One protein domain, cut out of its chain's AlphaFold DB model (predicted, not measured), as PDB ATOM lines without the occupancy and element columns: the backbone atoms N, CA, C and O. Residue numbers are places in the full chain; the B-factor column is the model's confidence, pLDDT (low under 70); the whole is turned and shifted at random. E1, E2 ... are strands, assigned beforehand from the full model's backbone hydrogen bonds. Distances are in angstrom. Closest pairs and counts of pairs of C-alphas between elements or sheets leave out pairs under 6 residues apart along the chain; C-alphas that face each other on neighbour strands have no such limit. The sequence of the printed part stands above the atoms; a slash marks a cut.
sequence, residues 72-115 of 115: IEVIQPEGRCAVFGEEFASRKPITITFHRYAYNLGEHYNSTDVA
ATOM      1  N   ILE A  72     -15.321  50.863  -6.504       95.44
ATOM      2  CA  ILE A  72     -15.835  49.511  -6.292       95.44
ATOM      3  C   ILE A  72     -17.180  49.624  -5.590       95.44
ATOM      4  O   ILE A  72     -17.272  50.190  -4.502       95.44
ATOM      5  N   GLU A  73     -18.207  49.069  -6.217       94.44
ATOM      6  CA  GLU A  73     -19.568  49.019  -5.705       94.44
ATOM      7  C   GLU A  73     -19.854  47.624  -5.164       94.44
ATOM      8  O   GLU A  73     -19.764  46.630  -5.886       94.44
ATOM      9  N   VAL A  74     -20.194  47.548  -3.884       92.50
ATOM     10  CA  VAL A  74     -20.499  46.298  -3.196       92.50
ATOM     11  C   VAL A  74     -21.990  46.225  -2.937       92.50
ATOM     12  O   VAL A  74     -22.512  46.918  -2.062       92.50
ATOM     13  N   ILE A  75     -22.667  45.344  -3.665       91.00
ATOM     14  CA  ILE A  75     -24.082  45.047  -3.455       91.00
ATOM     15  C   ILE A  75     -24.202  44.081  -2.275       91.00
ATOM     16  O   ILE A  75     -23.689  42.962  -2.317       91.00
ATOM     17  N   GLN A  76     -24.882  44.512  -1.217       88.12
ATOM     18  CA  GLN A  76     -25.166  43.695  -0.040       88.12
ATOM     19  C   GLN A  76     -26.468  42.899  -0.214       88.12
ATOM     20  O   GLN A  76     -27.332  43.303  -0.997       88.12
ATOM     21  N   PRO A  77     -26.663  41.806   0.548       81.00
ATOM     22  CA  PRO A  77     -27.871  40.983   0.464       81.00
ATOM     23  C   PRO A  77     -29.169  41.768   0.697       81.00
ATOM     24  O   PRO A  77     -30.198  41.433   0.121       81.00
ATOM     25  N   GLU A  78     -29.125  42.841   1.493       82.12
ATOM     26  CA  GLU A  78     -30.288  43.702   1.757       82.12
ATOM     27  C   GLU A  78     -30.546  44.741   0.648       82.12
ATOM     28  O   GLU A  78     -31.350  45.653   0.831       82.12
ATOM     29  N   GLY A  79     -29.835  44.661  -0.481       77.00
ATOM     30  CA  GLY A  79     -29.940  45.617  -1.588       77.00
ATOM     31  C   GLY A  79     -29.239  46.957  -1.339       77.00
ATOM     32  O   GLY A  79     -29.319  47.858  -2.168       77.00
ATOM     33  N   ARG A  80     -28.532  47.106  -0.211       82.75
ATOM     34  CA  ARG A  80     -27.692  48.282   0.061       82.75
ATOM     35  C   ARG A  80     -26.412  48.209  -0.764       82.75
ATOM     36  O   ARG A  80     -25.798  47.149  -0.839       82.75
ATOM     37  N   CYS A  81     -25.979  49.337  -1.318       85.62
ATOM     38  CA  CYS A  81     -24.703  49.441  -2.018       85.62
ATOM     39  C   CYS A  81     -23.697  50.213  -1.159       85.62
ATOM     40  O   CYS A  81     -24.004  51.311  -0.695       85.62
ATOM     41  N   ALA A  82     -22.520  49.635  -0.925       89.38
ATOM     42  CA  ALA A  82     -21.382  50.346  -0.345       89.38
ATOM     43  C   ALA A  82     -20.389  50.700  -1.456       89.38
ATOM     44  O   ALA A  82     -20.054  49.839  -2.268       89.38
ATOM     45  N   VAL A  83     -19.914  51.946  -1.486       92.25
ATOM     46  CA  VAL A  83     -19.012  52.443  -2.532       92.25
ATOM     47  C   VAL A  83     -17.638  52.737  -1.934       92.25
ATOM     48  O   VAL A  83     -17.523  53.390  -0.899       92.25
ATOM     49  N   PHE A  84     -16.588  52.245  -2.588       92.62
ATOM     50  CA  PHE A  84     -15.189  52.500  -2.239       92.62
ATOM     51  C   PHE A  84     -14.500  53.210  -3.398       92.62
ATOM     52  O   PHE A  84     -14.720  52.844  -4.549       92.62
ATOM     53  N   GLY A  85     -13.643  54.191  -3.108       92.81
ATOM     54  CA  GLY A  85     -12.938  54.949  -4.142       92.81
ATOM     55  C   GLY A  85     -13.840  55.940  -4.883       92.81
ATOM     56  O   GLY A  85     -13.786  56.009  -6.110       92.81
ATOM     57  N   GLU A  86     -14.696  56.671  -4.161       92.94
ATOM     58  CA  GLU A  86     -15.596  57.690  -4.730       92.94
ATOM     59  C   GLU A  86     -14.837  58.775  -5.513       92.94
ATOM     60  O   GLU A  86     -15.354  59.323  -6.487       92.94
ATOM     61  N   GLU A  87     -13.571  59.027  -5.172       93.56
ATOM     62  CA  GLU A  87     -12.670  59.906  -5.921       93.56
ATOM     63  C   GLU A  87     -12.433  59.453  -7.377       93.56
ATOM     64  O   GLU A  87     -12.030  60.255  -8.221       93.56
ATOM     65  N   PHE A  88     -12.732  58.191  -7.701       95.44
ATOM     66  CA  PHE A  88     -12.619  57.610  -9.040       95.44
ATOM     67  C   PHE A  88     -13.973  57.465  -9.760       95.44
ATOM     68  O   PHE A  88     -14.055  56.755 -10.766       95.44
ATOM     69  N   ALA A  89     -15.026  58.152  -9.298       90.75
ATOM     70  CA  ALA A  89     -16.387  58.057  -9.847       90.75
ATOM     71  C   ALA A  89     -16.525  58.460 -11.332       90.75
ATOM     72  O   ALA A  89     -17.540  58.175 -11.962       90.75
ATOM     73  N   SER A  90     -15.515  59.107 -11.921       92.81
ATOM     74  CA  SER A  90     -15.497  59.447 -13.351       92.81
ATOM     75  C   SER A  90     -15.317  58.233 -14.275       92.81
ATOM     76  O   SER A  90     -15.528  58.345 -15.484       92.81
ATOM     77  N   ARG A  91     -14.922  57.073 -13.735       92.56
ATOM     78  CA  ARG A  91     -14.750  55.817 -14.480       92.56
ATOM     79  C   ARG A  91     -15.876  54.837 -14.149       92.56
ATOM     80  O   ARG A  91     -16.446  54.882 -13.067       92.56
ATOM     81  N   LYS A  92     -16.162  53.907 -15.074       92.94
ATOM     82  CA  LYS A  92     -17.142  52.832 -14.835       92.94
ATOM     83  C   LYS A  92     -16.734  52.035 -13.575       92.94
ATOM     84  O   LYS A  92     -15.593  51.551 -13.555       92.94
ATOM     85  N   PRO A  93     -17.630  51.886 -12.581       94.31
ATOM     86  CA  PRO A  93     -17.345  51.159 -11.349       94.31
ATOM     87  C   PRO A  93     -17.126  49.667 -11.609       94.31
ATOM     88  O   PRO A  93     -17.609  49.103 -12.596       94.31
ATOM     89  N   ILE A  94     -16.400  49.025 -10.697       95.38
ATOM     90  CA  ILE A  94     -16.335  47.566 -10.587       95.38
ATOM     91  C   ILE A  94     -17.413  47.139  -9.595       95.38
ATOM     92  O   ILE A  94     -17.342  47.489  -8.422       95.38
ATOM     93  N   THR A  95     -18.391  46.366 -10.051       94.56
ATOM     94  CA  THR A  95     -19.474  45.878  -9.195       94.56
ATOM     95  C   THR A  95     -19.155  44.474  -8.687       94.56
ATOM     96  O   THR A  95     -18.791  43.583  -9.457       94.56
ATOM     97  N   ILE A  96     -19.296  44.266  -7.380       93.25
ATOM     98  CA  ILE A  96     -19.178  42.963  -6.720       93.25
ATOM     99  C   ILE A  96     -20.377  42.743  -5.798       93.25
ATOM    100  O   ILE A  96     -21.004  43.696  -5.333       93.25
ATOM    101  N   THR A  97     -20.695  41.488  -5.500       90.75
ATOM    102  CA  THR A  97     -21.743  41.141  -4.532       90.75
ATOM    103  C   THR A  97     -21.119  40.579  -3.262       90.75
ATOM    104  O   THR A  97     -20.208  39.750  -3.311       90.75
ATOM    105  N   PHE A  98     -21.606  41.027  -2.108       88.25
ATOM    106  CA  PHE A  98     -21.266  40.441  -0.818       88.25
ATOM    107  C   PHE A  98     -22.329  39.420  -0.428       88.25
ATOM    108  O   PHE A  98     -23.524  39.719  -0.426       88.25
ATOM    109  N   HIS A  99     -21.891  38.222  -0.057       84.44
ATOM    110  CA  HIS A  99     -22.773  37.165   0.406       84.44
ATOM    111  C   HIS A  99     -22.326  36.647   1.768       84.44
ATOM    112  O   HIS A  99     -21.142  36.429   2.033       84.44
ATOM    113  N   ARG A 100     -23.314  36.391   2.624       80.50
ATOM    114  CA  ARG A 100     -23.139  35.762   3.928       80.50
ATOM    115  C   ARG A 100     -23.939  34.461   3.928       80.50
ATOM    116  O   ARG A 100     -25.143  34.498   3.695       80.50
ATOM    117  N   TYR A 101     -23.281  33.325   4.146       79.44
ATOM    118  CA  TYR A 101     -23.923  32.000   4.209       79.44
ATOM    119  C   TYR A 101     -24.571  31.502   2.907       79.44
ATOM    120  O   TYR A 101     -25.216  30.452   2.906       79.44
ATOM    121  N   ALA A 102     -24.366  32.187   1.776       76.56
ATOM    122  CA  ALA A 102     -24.763  31.648   0.479       76.56
ATOM    123  C   ALA A 102     -23.979  30.359   0.196       76.56
ATOM    124  O   ALA A 102     -22.773  30.292   0.437       76.56
ATOM    125  N   TYR A 103     -24.667  29.328  -0.299       78.25
ATOM    126  CA  TYR A 103     -24.081  28.015  -0.608       78.25
ATOM    127  C   TYR A 103     -23.415  27.308   0.588       78.25
ATOM    128  O   TYR A 103     -22.506  26.504   0.393       78.25
ATOM    129  N   ASN A 104     -23.839  27.602   1.825       76.81
ATOM    130  CA  ASN A 104     -23.174  27.160   3.061       76.81
ATOM    131  C   ASN A 104     -21.694  27.597   3.166       76.81
ATOM    132  O   ASN A 104     -20.937  27.036   3.959       76.81
ATOM    133  N   LEU A 105     -21.275  28.600   2.388       71.12
ATOM    134  CA  LEU A 105     -19.960  29.228   2.491       71.12
ATOM    135  C   LEU A 105     -20.020  30.385   3.494       71.12
ATOM    136  O   LEU A 105     -21.073  30.978   3.698       71.12
ATOM    137  N   GLY A 106     -18.896  30.717   4.131       82.00
ATOM    138  CA  GLY A 106     -18.801  31.870   5.035       82.00
ATOM    139  C   GLY A 106     -19.024  33.221   4.335       82.00
ATOM    140  O   GLY A 106     -19.623  33.311   3.266       82.00
ATOM    141  N   GLU A 107     -18.539  34.303   4.935       82.62
ATOM    142  CA  GLU A 107     -18.540  35.628   4.301       82.62
ATOM    143  C   GLU A 107     -17.619  35.640   3.073       82.62
ATOM    144  O   GLU A 107     -16.452  35.249   3.173       82.62
ATOM    145  N   HIS A 108     -18.129  36.072   1.919       83.56
ATOM    146  CA  HIS A 108     -17.344  36.125   0.686       83.56
ATOM    147  C   HIS A 108     -17.865  37.173  -0.305       83.56
ATOM    148  O   HIS A 108     -19.030  37.575  -0.267       83.56
ATOM    149  N   TYR A 109     -16.979  37.592  -1.209       83.31
ATOM    150  CA  TYR A 109     -17.285  38.477  -2.330       83.31
ATOM    151  C   TYR A 109     -17.280  37.685  -3.636       83.31
ATOM    152  O   TYR A 109     -16.351  36.913  -3.874       83.31
ATOM    153  N   ASN A 110     -18.274  37.918  -4.490       86.19
ATOM    154  CA  ASN A 110     -18.334  37.356  -5.837       86.19
ATOM    155  C   ASN A 110     -18.241  38.468  -6.887       86.19
ATOM    156  O   ASN A 110     -18.725  39.584  -6.691       86.19
ATOM    157  N   SER A 111     -17.628  38.148  -8.025       85.88
ATOM    158  CA  SER A 111     -17.708  38.985  -9.220       85.88
ATOM    159  C   SER A 111     -19.126  38.951  -9.783       85.88
ATOM    160  O   SER A 111     -19.737  37.882  -9.825       85.88
ATOM    161  N   THR A 112     -19.608  40.081 -10.289       85.75
ATOM    162  CA  THR A 112     -20.878  40.154 -11.016       85.75
ATOM    163  C   THR A 112     -20.722  41.017 -12.261       85.75
ATOM    164  O   THR A 112     -19.791  41.818 -12.350       85.75
ATOM    165  N   ASP A 113     -21.637  40.856 -13.212       82.44
ATOM    166  CA  ASP A 113     -21.877  41.871 -14.234       82.44
ATOM    167  C   ASP A 113     -23.099  42.708 -13.848       82.44
ATOM    168  O   ASP A 113     -23.905  42.302 -12.999       82.44
ATOM    169  N   VAL A 114     -23.213  43.888 -14.447       69.62
ATOM    170  CA  VAL A 114     -24.396  44.737 -14.310       69.62
ATOM    171  C   VAL A 114     -25.415  44.246 -15.338       69.62
ATOM    172  O   VAL A 114     -25.092  44.191 -16.523       69.62
ATOM    173  N   ALA A 115     -26.594  43.828 -14.871       57.00
ATOM    174  CA  ALA A 115     -27.676  43.335 -15.726       57.00
ATOM    175  C   ALA A 115     -28.235  44.421 -16.659       57.00
ATOM    176  O   ALA A 115     -28.265  45.603 -16.239       57.00
TER     177      ALA A 115
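What this domain is: This is residues 72 to 115 of the 115 residues of an uncharacterized protein of Toxocara canis (UniProt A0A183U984). What is the shape? A single strongly twisted sheet is built of two hairpins, E1 with E2 and E3 with E4, set side by side through E1 and E3. The loops at Ser 90 and Asn 104 make the two ends of a rod. What is it made of? The printed part has 44 residues, no named helix and four strands, E1 to E4 along the chain, with the mixed sheet order E2, E1, E3, E4. It is all strand, with under half of the residues in named elements, and only just loose, close to compact: the radius of gyration of the C-alphas is 11.4 A, and the spans are 37 by 17 by 15 A.

How they stand to each other: What stands beside E1, residues 72 to 75? E2, residues 81 to 84, is its antiparallel neighbour at 161 degrees, with N 74 and O 82 2.8 A apart, within hydrogen-bond range. On the other side, E3, residues 94 to 99, is parallel to E1 at 35 degrees; N 73 and O 94 are 2.8 A apart. Where is E4, residues 108 to 111? It is antiparallel to E3 at 144 degrees, with N 99 and O 108 2.9 A apart; this edge strand is apart from E2, the other edge strand.

Where its parts are: Where does E1 begin? C-alpha 72 is at (-15.835, 49.511, -6.292). How long are the strands? E1 measures 9.8 A from first to last C-alpha, E2 10.0 A, E3 16.4 A and E4 10.3 A. Where does E4 end? C-alpha 111 is at (-17.708, 38.985, -9.220).

The domain as a whole: How far does it reach? The two C-alphas farthest apart, those of Ser 90 and Asn 104, are 37.0 A apart. Are there cuts or long links? The printed part has no cut; the link E1 to E2 is tight, and E2 to E3 and E3 to E4 are short. Where is confidence low? The model's pLDDT is under 70 at residues 114 to 115, the latter the chain's last.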